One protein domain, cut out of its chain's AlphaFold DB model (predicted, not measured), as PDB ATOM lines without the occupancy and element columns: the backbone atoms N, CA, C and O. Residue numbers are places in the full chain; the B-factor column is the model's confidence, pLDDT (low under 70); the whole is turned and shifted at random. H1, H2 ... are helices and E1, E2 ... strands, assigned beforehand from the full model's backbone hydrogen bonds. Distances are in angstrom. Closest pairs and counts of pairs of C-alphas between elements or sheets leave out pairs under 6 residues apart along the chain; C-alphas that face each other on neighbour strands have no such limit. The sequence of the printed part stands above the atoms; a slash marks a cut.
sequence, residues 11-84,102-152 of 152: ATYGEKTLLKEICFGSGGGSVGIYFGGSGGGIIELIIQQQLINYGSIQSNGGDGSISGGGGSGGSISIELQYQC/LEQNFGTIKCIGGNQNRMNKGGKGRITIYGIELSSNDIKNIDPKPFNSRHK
ATOM      1  N   ALA A  11      11.496 -52.090 -21.625       89.75
ATOM      2  CA  ALA A  11      10.467 -51.065 -21.607       89.75
ATOM      3  C   ALA A  11      10.499 -50.274 -20.291       89.75
ATOM      4  O   ALA A  11      10.788 -50.813 -19.218       89.75
ATOM      5  N   THR A  12      10.171 -48.988 -20.363       88.62
ATOM      6  CA  THR A  12       9.948 -48.161 -19.173       88.62
ATOM      7  C   THR A  12       8.481 -48.235 -18.771       88.62
ATOM      8  O   THR A  12       7.611 -48.029 -19.619       88.62
ATOM      9  N   TYR A  13       8.217 -48.470 -17.489       84.19
ATOM     10  CA  TYR A  13       6.870 -48.489 -16.918       84.19
ATOM     11  C   TYR A  13       6.595 -47.234 -16.094       84.19
ATOM     12  O   TYR A  13       7.473 -46.389 -15.912       84.19
ATOM     13  N   GLY A  14       5.358 -47.121 -15.623       83.94
ATOM     14  CA  GLY A  14       4.902 -45.966 -14.873       83.94
ATOM     15  C   GLY A  14       4.503 -44.800 -15.772       83.94
ATOM     16  O   GLY A  14       4.986 -44.591 -16.896       83.94
ATOM     17  N   GLU A  15       3.572 -44.029 -15.249       89.75
ATOM     18  CA  GLU A  15       3.249 -42.708 -15.744       89.75
ATOM     19  C   GLU A  15       4.417 -41.726 -15.496       89.75
ATOM     20  O   GLU A  15       5.449 -42.042 -14.907       89.75
ATOM     21  N   LYS A  16       4.319 -40.503 -16.024       89.06
ATOM     22  CA  LYS A  16       5.420 -39.530 -15.888       89.06
ATOM     23  C   LYS A  16       5.525 -38.920 -14.489       89.06
ATOM     24  O   LYS A  16       6.580 -38.395 -14.160       89.06
ATOM     25  N   THR A  17       4.436 -38.939 -13.726       91.12
ATOM     26  CA  THR A  17       4.311 -38.264 -12.431       91.12
ATOM     27  C   THR A  17       4.678 -39.163 -11.251       91.12
ATOM     28  O   THR A  17       4.956 -38.643 -10.182       91.12
ATOM     29  N   LEU A  18       4.709 -40.492 -11.414       88.81
ATOM     30  CA  LEU A  18       4.955 -41.446 -10.320       88.81
ATOM     31  C   LEU A  18       4.062 -41.198  -9.085       88.81
ATOM     32  O   LEU A  18       4.498 -41.336  -7.945       88.81
ATOM     33  N   LEU A  19       2.817 -40.770  -9.316       86.88
ATOM     34  CA  LEU A  19       1.824 -40.489  -8.273       86.88
ATOM     35  C   LEU A  19       0.972 -41.709  -7.963       86.88
ATOM     36  O   LEU A  19       0.570 -41.906  -6.821       86.88
ATOM     37  N   LYS A  20       0.651 -42.494  -8.993       85.75
ATOM     38  CA  LYS A  20      -0.176 -43.691  -8.845       85.75
ATOM     39  C   LYS A  20       0.673 -44.875  -8.421       85.75
ATOM     40  O   LYS A  20       0.243 -45.660  -7.586       85.75
ATOM     41  N   GLU A  21       1.857 -44.998  -9.013       87.69
ATOM     42  CA  GLU A  21       2.760 -46.114  -8.773       87.69
ATOM     43  C   GLU A  21       4.200 -45.711  -9.098       87.69
ATOM     44  O   GLU A  21       4.448 -44.931 -10.017       87.69
ATOM     45  N   ILE A  22       5.157 -46.268  -8.358       90.81
ATOM     46  CA  ILE A  22       6.581 -46.133  -8.656       90.81
ATOM     47  C   ILE A  22       7.070 -47.488  -9.163       90.81
ATOM     48  O   ILE A  22       7.022 -48.476  -8.436       90.81
ATOM     49  N   CYS A  23       7.523 -47.551 -10.416       91.44
ATOM     50  CA  CYS A  23       7.882 -48.815 -11.062       91.44
ATOM     51  C   CYS A  23       9.399 -49.001 -11.179       91.44
ATOM     52  O   CYS A  23      10.141 -48.056 -11.461       91.44
ATOM     53  N   PHE A  24       9.856 -50.246 -11.046       94.38
ATOM     54  CA  PHE A  24      11.202 -50.650 -11.443       94.38
ATOM     55  C   PHE A  24      11.295 -50.758 -12.978       94.38
ATOM     56  O   PHE A  24      10.284 -50.847 -13.681       94.38
ATOM     57  N   GLY A  25      12.512 -50.721 -13.515       96.06
ATOM     58  CA  GLY A  25      12.776 -50.953 -14.934       96.06
ATOM     59  C   GLY A  25      12.636 -52.436 -15.295       96.06
ATOM     60  O   GLY A  25      12.898 -53.311 -14.477       96.06
ATOM     61  N   SER A  26      12.271 -52.758 -16.536       96.12
ATOM     62  CA  SER A  26      12.365 -54.145 -17.023       96.12
ATOM     63  C   SER A  26      13.791 -54.509 -17.410       96.12
ATOM     64  O   SER A  26      14.581 -53.667 -17.846       96.12
ATOM     65  N   GLY A  27      14.090 -55.805 -17.336       96.38
ATOM     66  CA  GLY A  27      15.253 -56.365 -18.012       96.38
ATOM     67  C   GLY A  27      15.120 -56.328 -19.539       96.38
ATOM     68  O   GLY A  27      14.025 -56.205 -20.093       96.38
ATOM     69  N   GLY A  28      16.252 -56.438 -20.226       95.12
ATOM     70  CA  GLY A  28      16.309 -56.566 -21.679       95.12
ATOM     71  C   GLY A  28      16.040 -57.993 -22.165       95.12
ATOM     72  O   GLY A  28      16.171 -58.970 -21.425       95.12
ATOM     73  N   GLY A  29      15.678 -58.127 -23.442       93.38
ATOM     74  CA  GLY A  29      15.475 -59.431 -24.075       93.38
ATOM     75  C   GLY A  29      16.772 -60.241 -24.201       93.38
ATOM     76  O   GLY A  29      17.838 -59.681 -24.466       93.38
ATOM     77  N   SER A  30      16.661 -61.564 -24.051       92.12
ATOM     78  CA  SER A  30      17.761 -62.524 -24.224       92.12
ATOM     79  C   SER A  30      17.507 -63.432 -25.430       92.12
ATOM     80  O   SER A  30      16.363 -63.822 -25.677       92.12
ATOM     81  N   VAL A  31      18.560 -63.797 -26.168       85.88
ATOM     82  CA  VAL A  31      18.481 -64.690 -27.338       85.88
ATOM     83  C   VAL A  31      19.633 -65.694 -27.303       85.88
ATOM     84  O   VAL A  31      20.799 -65.323 -27.396       85.88
ATOM     85  N   GLY A  32      19.321 -66.989 -27.205       88.19
ATOM     86  CA  GLY A  32      20.344 -68.039 -27.145       88.19
ATOM     87  C   GLY A  32      21.254 -67.869 -25.926       88.19
ATOM     88  O   GLY A  32      20.772 -67.897 -24.798       88.19
ATOM     89  N   ILE A  33      22.556 -67.687 -26.165       89.19
ATOM     90  CA  ILE A  33      23.570 -67.449 -25.121       89.19
ATOM     91  C   ILE A  33      23.695 -65.972 -24.717       89.19
ATOM     92  O   ILE A  33      24.409 -65.651 -23.771       89.19
ATOM     93  N   TYR A  34      23.031 -65.066 -25.438       91.88
ATOM     94  CA  TYR A  34      23.104 -63.631 -25.200       91.88
ATOM     95  C   TYR A  34      22.088 -63.217 -24.142       91.88
ATOM     96  O   TYR A  34      20.877 -63.247 -24.373       91.88
ATOM     97  N   PHE A  35      22.594 -62.814 -22.981       93.06
ATOM     98  CA  PHE A  35      21.810 -62.312 -21.856       93.06
ATOM     99  C   PHE A  35      21.481 -60.827 -22.030       93.06
ATOM    100  O   PHE A  35      22.326 -60.035 -22.467       93.06
ATOM    101  N   GLY A  36      20.245 -60.469 -21.693       95.75
ATOM    102  CA  GLY A  36      19.784 -59.091 -21.572       95.75
ATOM    103  C   GLY A  36      20.215 -58.457 -20.249       95.75
ATOM    104  O   GLY A  36      20.491 -59.149 -19.271       95.75
ATOM    105  N   GLY A  37      20.282 -57.132 -20.230       97.00
ATOM    106  CA  GLY A  37      20.646 -56.361 -19.049       97.00
ATOM    107  C   GLY A  37      19.526 -56.295 -18.014       97.00
ATOM    108  O   GLY A  37      18.353 -56.488 -18.335       97.00
ATOM    109  N   SER A  38      19.881 -56.010 -16.764       97.62
ATOM    110  CA  SER A  38      18.926 -55.838 -15.663       97.62
ATOM    111  C   SER A  38      18.174 -54.511 -15.758       97.62
ATOM    112  O   SER A  38      18.700 -53.513 -16.243       97.62
ATOM    113  N   GLY A  39      16.935 -54.472 -15.275       97.69
ATOM    114  CA  GLY A  39      16.220 -53.210 -15.101       97.69
ATOM    115  C   GLY A  39      16.709 -52.432 -13.878       97.69
ATOM    116  O   GLY A  39      17.201 -53.024 -12.917       97.69
ATOM    117  N   GLY A  40      16.571 -51.107 -13.912       97.94
ATOM    118  CA  GLY A  40      16.879 -50.234 -12.779       97.94
ATOM    119  C   GLY A  40      15.870 -50.369 -11.637       97.94
ATOM    120  O   GLY A  40      14.726 -50.772 -11.840       97.94
ATOM    121  N   GLY A  41      16.288 -50.025 -10.422       97.50
ATOM    122  CA  GLY A  41      15.456 -50.128  -9.221       97.50
ATOM    123  C   GLY A  41      14.489 -48.956  -9.008       97.50
ATOM    124  O   GLY A  41      14.158 -48.187  -9.911       97.50
ATOM    125  N   ILE A  42      14.046 -48.796  -7.767       97.62
ATOM    126  CA  ILE A  42      13.238 -47.656  -7.331       97.62
ATOM    127  C   ILE A  42      14.001 -46.935  -6.226       97.62
ATOM    128  O   ILE A  42      14.503 -47.576  -5.305       97.62
ATOM    129  N   ILE A  43      14.075 -45.611  -6.317       98.00
ATOM    130  CA  ILE A  43      14.575 -44.747  -5.250       98.00
ATOM    131  C   ILE A  43      13.482 -43.726  -4.940       98.00
ATOM    132  O   ILE A  43      13.091 -42.945  -5.807       98.00
ATOM    133  N   GLU A  44      13.007 -43.709  -3.701       97.44
ATOM    134  CA  GLU A  44      12.104 -42.675  -3.196       97.44
ATOM    135  C   GLU A  44      12.793 -41.916  -2.060       97.44
ATOM    136  O   GLU A  44      13.289 -42.518  -1.108       97.44
ATOM    137  N   LEU A  45      12.848 -40.588  -2.179       96.81
ATOM    138  CA  LEU A  45      13.442 -39.692  -1.195       96.81
ATOM    139  C   LEU A  45      12.401 -38.675  -0.730       96.81
ATOM    140  O   LEU A  45      11.940 -37.844  -1.511       96.81
ATOM    141  N   ILE A  46      12.082 -38.700   0.563       94.81
ATOM    142  CA  ILE A  46      11.221 -37.707   1.213       94.81
ATOM    143  C   ILE A  46      12.115 -36.808   2.064       94.81
ATOM    144  O   ILE A  46      12.655 -37.226   3.087       94.81
ATOM    145  N   ILE A  47      12.296 -35.567   1.623       92.69
ATOM    146  CA  ILE A  47      13.247 -34.619   2.193       92.69
ATOM    147  C   ILE A  47      12.492 -33.542   2.965       92.69
ATOM    148  O   ILE A  47      11.715 -32.759   2.414       92.69
ATOM    149  N   GLN A  48      12.745 -33.484   4.269       88.69
ATOM    150  CA  GLN A  48      12.085 -32.527   5.152       88.69
ATOM    151  C   GLN A  48      12.763 -31.163   5.202       88.69
ATOM    152  O   GLN A  48      12.114 -30.217   5.610       88.69
ATOM    153  N   GLN A  49      14.043 -31.030   4.856       86.50
ATOM    154  CA  GLN A  49      14.752 -29.754   5.026       86.50
ATOM    155  C   GLN A  49      15.555 -29.387   3.783       86.50
ATOM    156  O   GLN A  49      15.210 -28.440   3.074       86.50
ATOM    157  N   GLN A  50      16.613 -30.145   3.498       91.19
ATOM    158  CA  GLN A  50      17.546 -29.821   2.429       91.19
ATOM    159  C   GLN A  50      18.123 -31.087   1.800       91.19
ATOM    160  O   GLN A  50      18.441 -32.047   2.499       91.19
ATOM    161  N   LEU A  51      18.280 -31.062   0.480       94.25
ATOM    162  CA  LEU A  51      19.079 -32.003  -0.287       94.25
ATOM    163  C   LEU A  51      20.356 -31.292  -0.740       94.25
ATOM    164  O   LEU A  51      20.292 -30.308  -1.476       94.25
ATOM    165  N   ILE A  52      21.509 -31.804  -0.311       96.00
ATOM    166  CA  ILE A  52      22.826 -31.376  -0.789       96.00
ATOM    167  C   ILE A  52      23.518 -32.589  -1.404       96.00
ATOM    168  O   ILE A  52      24.063 -33.432  -0.696       96.00
ATOM    169  N   ASN A  53      23.492 -32.684  -2.727       97.31
ATOM    170  CA  ASN A  53      24.142 -33.747  -3.476       97.31
ATOM    171  C   ASN A  53      25.228 -33.166  -4.390       97.31
ATOM    172  O   ASN A  53      24.926 -32.532  -5.394       97.31
ATOM    173  N   TYR A  54      26.497 -33.433  -4.079       96.94
ATOM    174  CA  TYR A  54      27.629 -33.147  -4.978       96.94
ATOM    175  C   TYR A  54      28.028 -34.356  -5.840       96.94
ATOM    176  O   TYR A  54      28.946 -34.265  -6.650       96.94
ATOM    177  N   GLY A  55      27.353 -35.494  -5.658       97.75
ATOM    178  CA  GLY A  55      27.600 -36.738  -6.375       97.75
ATOM    179  C   GLY A  55      26.457 -37.102  -7.320       97.75
ATOM    180  O   GLY A  55      25.904 -36.259  -8.034       97.75
ATOM    181  N   SER A  56      26.110 -38.391  -7.335       98.06
ATOM    182  CA  SER A  56      25.099 -38.942  -8.237       98.06
ATOM    183  C   SER A  56      24.072 -39.815  -7.525       98.06
ATOM    184  O   SER A  56      24.456 -40.720  -6.788       98.06
ATOM    185  N   ILE A  57      22.794 -39.623  -7.847       98.50
ATOM    186  CA  ILE A  57      21.701 -40.537  -7.492       98.50
ATOM    187  C   ILE A  57      21.272 -41.245  -8.775       98.50
ATOM    188  O   ILE A  57      20.944 -40.585  -9.762       98.50
ATOM    189  N   GLN A  58      21.331 -42.578  -8.805       98.31
ATOM    190  CA  GLN A  58      21.154 -43.325 -10.049       98.31
ATOM    191  C   GLN A  58      20.251 -44.543  -9.871       98.31
ATOM    192  O   GLN A  58      20.478 -45.363  -8.987       98.31
ATOM    193  N   SER A  59      19.280 -44.683 -10.769       97.56
ATOM    194  CA  SER A  59      18.474 -45.891 -10.943       97.56
ATOM    195  C   SER A  59      18.557 -46.347 -12.401       97.56
ATOM    196  O   SER A  59      17.593 -46.303 -13.168       97.56
ATOM    197  N   ASN A  60      19.768 -46.697 -12.829       98.44
ATOM    198  CA  ASN A  60      20.034 -47.081 -14.212       98.44
ATOM    199  C   ASN A  60      19.725 -48.561 -14.460       98.44
ATOM    200  O   ASN A  60      19.853 -49.388 -13.560       98.44
ATOM    201  N   GLY A  61      19.372 -48.882 -15.703       98.12
ATOM    202  CA  GLY A  61      19.357 -50.251 -16.198       98.12
ATOM    203  C   GLY A  61      20.767 -50.729 -16.537       98.12
ATOM    204  O   GLY A  61      21.624 -49.939 -16.936       98.12
ATOM    205  N   GLY A  62      21.000 -52.025 -16.379       98.06
ATOM    206  CA  GLY A  62      22.236 -52.692 -16.752       98.06
ATOM    207  C   GLY A  62      22.341 -52.944 -18.253       98.06
ATOM    208  O   GLY A  62      21.340 -53.088 -18.967       98.06
ATOM    209  N   ASP A  63      23.580 -53.033 -18.721       97.44
ATOM    210  CA  ASP A  63      23.905 -53.424 -20.087       97.44
ATOM    211  C   ASP A  63      23.637 -54.915 -20.314       97.44
ATOM    212  O   ASP A  63      23.802 -55.752 -19.426       97.44
ATOM    213  N   GLY A  64      23.216 -55.236 -21.534       94.38
ATOM    214  CA  GLY A  64      23.149 -56.609 -22.016       94.38
ATOM    215  C   GLY A  64      24.447 -57.017 -22.712       94.38
ATOM    216  O   GLY A  64      25.311 -56.195 -23.036       94.38
ATOM    217  N   SER A  65      24.559 -58.305 -23.026       93.75
ATOM    218  CA  SER A  65      25.601 -58.824 -23.923       93.75
ATOM    219  C   SER A  65      25.533 -58.190 -25.326       93.75
ATOM    220  O   SER A  65      24.630 -57.409 -25.628       93.75
ATOM    221  N   ILE A  66      26.493 -58.504 -26.206       88.56
ATOM    222  CA  ILE A  66      26.635 -57.847 -27.522       88.56
ATOM    223  C   ILE A  66      25.345 -57.855 -28.361       88.56
ATOM    224  O   ILE A  66      25.009 -56.832 -28.956       88.56
ATOM    225  N   SER A  67      24.593 -58.958 -28.308       88.38
ATOM    226  CA  SER A  67      23.298 -59.147 -28.982       88.38
ATOM    227  C   SER A  67      22.112 -59.216 -28.006       88.38
ATOM    228  O   SER A  67      20.980 -59.461 -28.410       88.38
ATOM    229  N   GLY A  68      22.335 -59.003 -26.704       92.00
ATOM    230  CA  GLY A  68      21.273 -58.935 -25.695       92.00
ATOM    231  C   GLY A  68      20.760 -57.508 -25.514       92.00
ATOM    232  O   GLY A  68      21.537 -56.558 -25.602       92.00
ATOM    233  N   GLY A  69      19.464 -57.333 -25.248       95.50
ATOM    234  CA  GLY A  69      18.884 -56.007 -25.012       95.50
ATOM    235  C   GLY A  69      19.377 -55.377 -23.708       95.50
ATOM    236  O   GLY A  69      19.586 -56.085 -22.728       95.50
ATOM    237  N   GLY A  70      19.539 -54.054 -23.658       97.38
ATOM    238  CA  GLY A  70      19.815 -53.342 -22.403       97.38
ATOM    239  C   GLY A  70      18.557 -53.241 -21.541       97.38
ATOM    240  O   GLY A  70      17.470 -53.056 -22.085       97.38
ATOM    241  N   GLY A  71      18.670 -53.348 -20.218       97.88
ATOM    242  CA  GLY A  71      17.522 -53.133 -19.331       97.88
ATOM    243  C   GLY A  71      17.154 -51.652 -19.227       97.88
ATOM    244  O   GLY A  71      17.984 -50.782 -19.489       97.88
ATOM    245  N   SER A  72      15.905 -51.325 -18.903       97.69
ATOM    246  CA  SER A  72      15.489 -49.923 -18.773       97.69
ATOM    247  C   SER A  72      15.934 -49.305 -17.452       97.69
ATOM    248  O   SER A  72      16.130 -49.999 -16.456       97.69
ATOM    249  N   GLY A  73      16.075 -47.979 -17.439       98.06
ATOM    250  CA  GLY A  73      16.198 -47.222 -16.198       98.06
ATOM    251  C   GLY A  73      14.943 -47.380 -15.340       98.06
ATOM    252  O   GLY A  73      13.838 -47.541 -15.861       98.06
ATOM    253  N   GLY A  74      15.127 -47.326 -14.028       97.00
ATOM    254  CA  GLY A  74      14.054 -47.400 -13.051       97.00
ATOM    255  C   GLY A  74      13.454 -46.033 -12.733       97.00
ATOM    256  O   GLY A  74      13.424 -45.133 -13.577       97.00
ATOM    257  N   SER A  75      12.979 -45.866 -11.505       98.00
ATOM    258  CA  SER A  75      12.280 -44.647 -11.089       98.00
ATOM    259  C   SER A  75      12.970 -43.968  -9.912       98.00
ATOM    260  O   SER A  75      13.388 -44.635  -8.966       98.00
ATOM    261  N   ILE A  76      13.070 -42.640  -9.971       98.31
ATOM    262  CA  ILE A  76      13.504 -41.791  -8.858       98.31
ATOM    263  C   ILE A  76      12.381 -40.794  -8.555       98.31
ATOM    264  O   ILE A  76      11.986 -40.034  -9.436       98.31
ATOM    265  N   SER A  77      11.893 -40.780  -7.318       97.62
ATOM    266  CA  SER A  77      10.917 -39.803  -6.824       97.62
ATOM    267  C   SER A  77      11.530 -39.024  -5.666       97.62
ATOM    268  O   SER A  77      11.992 -39.623  -4.696       97.62
ATOM    269  N   ILE A  78      11.577 -37.698  -5.777       97.00
ATOM    270  CA  ILE A  78      12.094 -36.809  -4.732       97.00
ATOM    271  C   ILE A  78      10.982 -35.850  -4.320       97.00
ATOM    272  O   ILE A  78      10.441 -35.134  -5.157       97.00
ATOM    273  N   GLU A  79      10.658 -35.797  -3.033       95.31
ATOM    274  CA  GLU A  79       9.627 -34.922  -2.475       95.31
ATOM    275  C   GLU A  79      10.217 -34.003  -1.399       95.31
ATOM    276  O   GLU A  79      10.680 -34.472  -0.361       95.31
ATOM    277  N   LEU A  80      10.178 -32.688  -1.625       92.12
ATOM    278  CA  LEU A  80      10.591 -31.665  -0.660       92.12
ATOM    279  C   LEU A  80       9.382 -31.151   0.133       92.12
ATOM    280  O   LEU A  80       8.616 -30.322  -0.349       92.12
ATOM    281  N   GLN A  81       9.211 -31.604   1.378       85.38
ATOM    282  CA  GLN A  81       7.984 -31.335   2.147       85.38
ATOM    283  C   GLN A  81       7.904 -29.927   2.751       85.38
ATOM    284  O   GLN A  81       6.816 -29.357   2.859       85.38
ATOM    285  N   TYR A  82       9.036 -29.349   3.155       71.75
ATOM    286  CA  TYR A  82       9.069 -28.057   3.857       71.75
ATOM    287  C   TYR A  82       8.772 -26.862   2.953       71.75
ATOM    288  O   TYR A  82       8.306 -25.828   3.417       71.75
ATOM    289  N   GLN A  83       8.956 -27.025   1.646       59.66
ATOM    290  CA  GLN A  83       8.605 -26.004   0.665       59.66
ATOM    291  C   GLN A  83       7.111 -26.044   0.270       59.66
ATOM    292  O   GLN A  83       6.609 -25.083  -0.308       59.66
ATOM    293  N   CYS A  84       6.374 -27.103   0.642       51.34
ATOM    294  CA  CYS A  84       4.938 -27.260   0.366       51.34
ATOM    295  C   CYS A  84       4.016 -26.891   1.538       51.34
ATOM    296  O   CYS A  84       2.815 -26.719   1.331       51.34
ATOM    297  N   LEU A 102      16.299 -22.803   2.039       84.25
ATOM    298  CA  LEU A 102      17.534 -23.565   2.008       84.25
ATOM    299  C   LEU A 102      17.767 -23.959   0.555       84.25
ATOM    300  O   LEU A 102      16.872 -24.506  -0.103       84.25
ATOM    301  N   GLU A 103      18.934 -23.603   0.042       88.06
ATOM    302  CA  GLU A 103      19.304 -23.908  -1.326       88.06
ATOM    303  C   GLU A 103      19.367 -25.425  -1.494       88.06
ATOM    304  O   GLU A 103      19.892 -26.138  -0.640       88.06
ATOM    305  N   GLN A 104      18.778 -25.929  -2.573       92.00
ATOM    306  CA  GLN A 104      18.795 -27.352  -2.876       92.00
ATOM    307  C   GLN A 104      19.868 -27.589  -3.927       92.00
ATOM    308  O   GLN A 104      19.889 -26.901  -4.943       92.00
ATOM    309  N   ASN A 105      20.731 -28.572  -3.700       95.56
ATOM    310  CA  ASN A 105      21.681 -29.028  -4.698       95.56
ATOM    311  C   ASN A 105      21.356 -30.475  -5.064       95.56
ATOM    312  O   ASN A 105      21.532 -31.388  -4.259       95.56
ATOM    313  N   PHE A 106      20.876 -30.677  -6.289       96.12
ATOM    314  CA  PHE A 106      20.460 -31.987  -6.789       96.12
ATOM    315  C   PHE A 106      21.616 -32.827  -7.339       96.12
ATOM    316  O   PHE A 106      21.455 -34.039  -7.498       96.12
ATOM    317  N   GLY A 107      22.780 -32.224  -7.601       97.19
ATOM    318  CA  GLY A 107      23.914 -32.901  -8.225       97.19
ATOM    319  C   GLY A 107      23.542 -33.535  -9.564       97.19
ATOM    320  O   GLY A 107      22.829 -32.946 -10.374       97.19
ATOM    321  N   THR A 108      24.034 -34.750  -9.805       98.50
ATOM    322  CA  THR A 108      23.635 -35.557 -10.965       98.50
ATOM    323  C   THR A 108      22.535 -36.543 -10.581       98.50
ATOM    324  O   THR A 108      22.685 -37.289  -9.614       98.50
ATOM    325  N   ILE A 109      21.464 -36.621 -11.371       98.56
ATOM    326  CA  ILE A 109      20.406 -37.623 -11.181       98.56
ATOM    327  C   ILE A 109      20.178 -38.361 -12.496       98.56
ATOM    328  O   ILE A 109      19.951 -37.730 -13.529       98.56
ATOM    329  N   LYS A 110      20.263 -39.696 -12.475       98.38
ATOM    330  CA  LYS A 110      20.185 -40.515 -13.691       98.38
ATOM    331  C   LYS A 110      19.245 -41.712 -13.565       98.38
ATOM    332  O   LYS A 110      19.374 -42.515 -12.649       98.38
ATOM    333  N   CYS A 111      18.358 -41.866 -14.545       97.56
ATOM    334  CA  CYS A 111      17.607 -43.101 -14.795       97.56
ATOM    335  C   CYS A 111      17.782 -43.508 -16.259       97.56
ATOM    336  O   CYS A 111      16.869 -43.384 -17.077       97.56
ATOM    337  N   ILE A 112      18.980 -43.949 -16.622       98.25
ATOM    338  CA  ILE A 112      19.334 -44.297 -18.002       98.25
ATOM    339  C   ILE A 112      19.247 -45.809 -18.188       98.25
ATOM    340  O   ILE A 112      19.618 -46.561 -17.295       98.25
ATOM    341  N   GLY A 113      18.730 -46.267 -19.327       97.88
ATOM    342  CA  GLY A 113      18.749 -47.695 -19.651       97.88
ATOM    343  C   GLY A 113      20.147 -48.180 -20.036       97.88
ATOM    344  O   GLY A 113      21.016 -47.384 -20.377       97.88
ATOM    345  N   GLY A 114      20.354 -49.489 -20.074       97.75
ATOM    346  CA  GLY A 114      21.575 -50.083 -20.610       97.75
ATOM    347  C   GLY A 114      21.668 -49.981 -22.134       97.75
ATOM    348  O   GLY A 114      20.701 -49.644 -22.824       97.75
ATOM    349  N   ASN A 115      22.835 -50.309 -22.679       95.88
ATOM    350  CA  ASN A 115      23.159 -50.395 -24.098       95.88
ATOM    351  C   ASN A 115      22.867 -49.108 -24.891       95.88
ATOM    352  O   ASN A 115      22.518 -49.183 -26.064       95.88
ATOM    353  N   GLN A 116      23.018 -47.915 -24.301       95.00
ATOM    354  CA  GLN A 116      22.611 -46.647 -24.946       95.00
ATOM    355  C   GLN A 116      23.290 -46.357 -26.294       95.00
ATOM    356  O   GLN A 116      22.735 -45.612 -27.102       95.00
ATOM    357  N   ASN A 117      24.438 -46.985 -26.556       93.06
ATOM    358  CA  ASN A 117      25.186 -46.881 -27.812       93.06
ATOM    359  C   ASN A 117      24.861 -48.009 -28.815       93.06
ATOM    360  O   ASN A 117      25.593 -48.196 -29.783       93.06
ATOM    361  N   ARG A 118      23.803 -48.798 -28.583       89.88
ATOM    362  CA  ARG A 118      23.398 -49.931 -29.432       89.88
ATOM    363  C   ARG A 118      21.936 -49.821 -29.864       89.88
ATOM    364  O   ARG A 118      21.146 -49.075 -29.291       89.88
ATOM    365  N   MET A 119      21.570 -50.604 -30.881       88.88
ATOM    366  CA  MET A 119      20.205 -50.648 -31.424       88.88
ATOM    367  C   MET A 119      19.182 -51.138 -30.388       88.88
ATOM    368  O   MET A 119      18.070 -50.622 -30.316       88.88
ATOM    369  N   ASN A 120      19.574 -52.091 -29.544       92.25
ATOM    370  CA  ASN A 120      18.733 -52.740 -28.539       92.25
ATOM    371  C   ASN A 120      18.820 -52.066 -27.153       92.25
ATOM    372  O   ASN A 120      18.800 -52.735 -26.116       92.25
ATOM    373  N   LYS A 121      18.939 -50.734 -27.133       95.81
ATOM    374  CA  LYS A 121      19.057 -49.938 -25.906       95.81
ATOM    375  C   LYS A 121      17.813 -50.015 -25.025       95.81
ATOM    376  O   LYS A 121      16.686 -49.982 -25.521       95.81
ATOM    377  N   GLY A 122      18.029 -50.050 -23.716       96.31
ATOM    378  CA  GLY A 122      16.963 -49.933 -22.730       96.31
ATOM    379  C   GLY A 122      16.362 -48.530 -22.705       96.31
ATOM    380  O   GLY A 122      17.045 -47.531 -22.965       96.31
ATOM    381  N   GLY A 123      15.075 -48.443 -22.376       96.44
ATOM    382  CA  GLY A 123      14.392 -47.166 -22.190       96.44
ATOM    383  C   GLY A 123      14.976 -46.351 -21.031       96.44
ATOM    384  O   GLY A 123      15.440 -46.903 -20.033       96.44
ATOM    385  N   LYS A 124      14.927 -45.018 -21.139       97.44
ATOM    386  CA  LYS A 124      15.162 -44.136 -19.985       97.44
ATOM    387  C   LYS A 124      14.003 -44.267 -19.004       97.44
ATOM    388  O   LYS A 124      12.849 -44.347 -19.431       97.44
ATOM    389  N   GLY A 125      14.322 -44.264 -17.720       96.81
ATOM    390  CA  GLY A 125      13.388 -44.407 -16.616       96.81
ATOM    391  C   GLY A 125      12.496 -43.188 -16.391       96.81
ATOM    392  O   GLY A 125      12.086 -42.495 -17.335       96.81
ATOM    393  N   ARG A 126      12.173 -42.920 -15.128       97.69
ATOM    394  CA  ARG A 126      11.356 -41.774 -14.710       97.69
ATOM    395  C   ARG A 126      12.015 -41.055 -13.545       97.69
ATOM    396  O   ARG A 126      12.610 -41.687 -12.677       97.69
ATOM    397  N   ILE A 127      11.925 -39.729 -13.559       98.25
ATOM    398  CA  ILE A 127      12.374 -38.876 -12.463       98.25
ATOM    399  C   ILE A 127      11.245 -37.901 -12.159       98.25
ATOM    400  O   ILE A 127      10.772 -37.215 -13.069       98.25
ATOM    401  N   THR A 128      10.824 -37.830 -10.903       97.75
ATOM    402  CA  THR A 128       9.897 -36.811 -10.409       97.75
ATOM    403  C   THR A 128      10.529 -36.036  -9.270       97.75
ATOM    404  O   THR A 128      11.223 -36.596  -8.423       97.75
ATOM    405  N   ILE A 129      10.323 -34.722  -9.280       96.69
ATOM    406  CA  ILE A 129      10.778 -33.832  -8.217       96.69
ATOM    407  C   ILE A 129       9.612 -32.938  -7.818       96.69
ATOM    408  O   ILE A 129       9.147 -32.108  -8.605       96.69
ATOM    409  N   TYR A 130       9.161 -33.120  -6.586       94.94
ATOM    410  CA  TYR A 130       8.040 -32.424  -5.983       94.94
ATOM    411  C   TYR A 130       8.486 -31.426  -4.924       94.94
ATOM    412  O   TYR A 130       9.480 -31.625  -4.227       94.94
ATOM    413  N   GLY A 131       7.697 -30.368  -4.783       90.81
ATOM    414  CA  GLY A 131       7.812 -29.399  -3.700       90.81
ATOM    415  C   GLY A 131       8.749 -28.235  -3.946       90.81
ATOM    416  O   GLY A 131       8.826 -27.335  -3.127       90.81
ATOM    417  N   ILE A 132       9.381 -28.176  -5.111       91.19
ATOM    418  CA  ILE A 132      10.175 -27.031  -5.548       91.19
ATOM    419  C   ILE A 132       9.914 -26.770  -7.026       91.19
ATOM    420  O   ILE A 132       9.555 -27.683  -7.765       91.19
ATOM    421  N   GLU A 133      10.115 -25.536  -7.465       91.69
ATOM    422  CA  GLU A 133      10.250 -25.219  -8.885       91.69
ATOM    423  C   GLU A 133      11.728 -25.267  -9.273       91.69
ATOM    424  O   GLU A 133      12.544 -24.556  -8.681       91.69
ATOM    425  N   LEU A 134      12.069 -26.124 -10.236       92.94
ATOM    426  CA  LEU A 134      13.443 -26.296 -10.700       92.94
ATOM    427  C   LEU A 134      13.825 -25.216 -11.708       92.94
ATOM    428  O   LEU A 134      13.092 -24.944 -12.661       92.94
ATOM    429  N   SER A 135      15.021 -24.660 -11.548       93.38
ATOM    430  CA  SER A 135      15.630 -23.810 -12.564       93.38
ATOM    431  C   SER A 135      16.176 -24.640 -13.731       93.38
ATOM    432  O   SER A 135      16.382 -25.853 -13.640       93.38
ATOM    433  N   SER A 136      16.484 -23.982 -14.852       94.25
ATOM    434  CA  SER A 136      17.161 -24.642 -15.977       94.25
ATOM    435  C   SER A 136      18.538 -25.197 -15.596       94.25
ATOM    436  O   SER A 136      18.957 -26.210 -16.155       94.25
ATOM    437  N   ASN A 137      19.223 -24.565 -14.637       92.75
ATOM    438  CA  ASN A 137      20.508 -25.045 -14.133       92.75
ATOM    439  C   ASN A 137      20.347 -26.337 -13.327       92.75
ATOM    440  O   ASN A 137      21.138 -27.257 -13.525       92.75
ATOM    441  N   ASP A 138      19.298 -26.445 -12.507       92.25
ATOM    442  CA  ASP A 138      19.014 -27.663 -11.734       92.25
ATOM    443  C   ASP A 138      18.728 -28.854 -12.655       92.25
ATOM    444  O   ASP A 138      19.191 -29.968 -12.421       92.25
ATOM    445  N   ILE A 139      18.004 -28.616 -13.753       95.94
ATOM    446  CA  ILE A 139      17.615 -29.659 -14.712       95.94
ATOM    447  C   ILE A 139      18.806 -30.137 -15.557       95.94
ATOM    448  O   ILE A 139      18.787 -31.260 -16.058       95.94
ATOM    449  N   LYS A 140      19.857 -29.322 -15.713       96.81
ATOM    450  CA  LYS A 140      20.976 -29.593 -16.632       96.81
ATOM    451  C   LYS A 140      21.652 -30.948 -16.390       96.81
ATOM    452  O   LYS A 140      22.078 -31.586 -17.349       96.81
ATOM    453  N   ASN A 141      21.735 -31.385 -15.133       97.25
ATOM    454  CA  ASN A 141      22.412 -32.624 -14.735       97.25
ATOM    455  C   ASN A 141      21.437 -33.771 -14.398       97.25
ATOM    456  O   ASN A 141      21.839 -34.772 -13.797       97.25
ATOM    457  N   ILE A 142      20.165 -33.635 -14.784       98.44
ATOM    458  CA  ILE A 142      19.101 -34.607 -14.521       98.44
ATOM    459  C   ILE A 142      18.658 -35.242 -15.844       98.44
ATOM    460  O   ILE A 142      18.173 -34.553 -16.742       98.44
ATOM    461  N   ASP A 143      18.806 -36.563 -15.968       97.81
ATOM    462  CA  ASP A 143      18.438 -37.304 -17.182       97.81
ATOM    463  C   ASP A 143      17.775 -38.653 -16.839       97.81
ATOM    464  O   ASP A 143      18.409 -39.499 -16.206       97.81
ATOM    465  N   PRO A 144      16.523 -38.928 -17.254       97.31
ATOM    466  CA  PRO A 144      15.641 -38.141 -18.122       97.31
ATOM    467  C   PRO A 144      15.167 -36.824 -17.510       97.31
ATOM    468  O   PRO A 144      15.185 -36.651 -16.296       97.31
ATOM    469  N   LYS A 145      14.685 -35.911 -18.369       97.31
ATOM    470  CA  LYS A 145      14.042 -34.665 -17.928       97.31
ATOM    471  C   LYS A 145      12.987 -34.991 -16.858       97.31
ATOM    472  O   LYS A 145      12.086 -35.786 -17.153       97.31
ATOM    473  N   PRO A 146      13.076 -34.393 -15.658       97.62
ATOM    474  CA  PRO A 146      12.168 -34.730 -14.580       97.62
ATOM    475  C   PRO A 146      10.773 -34.173 -14.863       97.62
ATOM    476  O   PRO A 146      10.620 -33.115 -15.484       97.62
ATOM    477  N   PHE A 147       9.748 -34.857 -14.365       97.44
ATOM    478  CA  PHE A 147       8.489 -34.190 -14.066       97.44
ATOM    479  C   PHE A 147       8.691 -33.340 -12.808       97.44
ATOM    480  O   PHE A 147       9.184 -33.841 -11.797       97.44
ATOM    481  N   ASN A 148       8.341 -32.056 -12.870       95.88
ATOM    482  CA  ASN A 148       8.510 -31.137 -11.753       95.88
ATOM    483  C   ASN A 148       7.200 -30.422 -11.433       95.88
ATOM    484  O   ASN A 148       6.523 -29.928 -12.333       95.88
ATOM    485  N   SER A 149       6.854 -30.379 -10.149       93.38
ATOM    486  CA  SER A 149       5.670 -29.691  -9.644       93.38
ATOM    487  C   SER A 149       5.908 -29.219  -8.212       93.38
ATOM    488  O   SER A 149       6.571 -29.891  -7.425       93.38
ATOM    489  N   ARG A 150       5.309 -28.090  -7.826       88.25
ATOM    490  CA  ARG A 150       5.313 -27.633  -6.425       88.25
ATOM    491  C   ARG A 150       4.427 -28.488  -5.515       88.25
ATOM    492  O   ARG A 150       4.561 -28.418  -4.297       88.25
ATOM    493  N   HIS A 151       3.544 -29.294  -6.097       84.88
ATOM    494  CA  HIS A 151       2.590 -30.132  -5.378       84.88
ATOM    495  C   HIS A 151       2.633 -31.554  -5.920       84.88
ATOM    496  O   HIS A 151       2.688 -31.743  -7.141       84.88
ATOM    497  N   LYS A 152       2.642 -32.514  -4.998       79.44
ATOM    498  CA  LYS A 152       2.450 -33.930  -5.292       79.44
ATOM    499  C   LYS A 152       0.960 -34.201  -5.448       79.44
ATOM    500  O   LYS A 152       0.198 -33.680  -4.605       79.44
TER     501      LYS A 152
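Overview. This is residues 11 to 84 and 102 to 152 of the 152 residues of an uncharacterized protein of Reticulomyxa filosa (UniProt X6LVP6). With little regular structure, the printed part winds as an elongated solenoid in stacked turns: parallel strands E1, E3, E5, E6, in that order, form one wall, and short parallel E2 and E4 the other. Of the 125 printed residues only 30 are in named elements, and these are mostly strand, 26 residues in six strands and 4 in one helix, in the order E1 E2 E3 E4 E5 H1 E6. It is compact, radius of gyration of the C-alphas 15.3 A, spanning 53 by 28 by 19 A.

Along the chain. E1, residues 42 to 47, 16.1 A long, begins at C-alpha 42 (13.238, -47.656, -7.331). E2 is 56 to 58, E3 75 to 80, 16.7 A, E4 108 to 110, E5 126 to 130, 13.2 A, H1 136 to 139, and E6 147 to 149, ending at C-alpha 149 (5.670, -29.691, -9.644).

Arrangement. Within hydrogen-bond range are N 45 and O 77 of E1 and E3, 2.8 A, N 130 and O 78 of E5 and E3, 2.8 A, N 129 and O 147 of E5 and E6, 2.9 A, and N 57 and O 108 of E2 and E4, 2.9 A. E5, H1, E6 form a strand-helix-strand unit, two parallel neighbour strands with a helix between, its crossover right-handed. H1 is not on the sheet and is too short for an O i to N i+4 pair.

Size, cuts and confidence. Residues 85 to 101 are not printed; C-alphas 84 and 102 are 13.2 A apart. Links E2 to E3 and E4 to E5 are long. Residues 83 to 84 are under pLDDT 70.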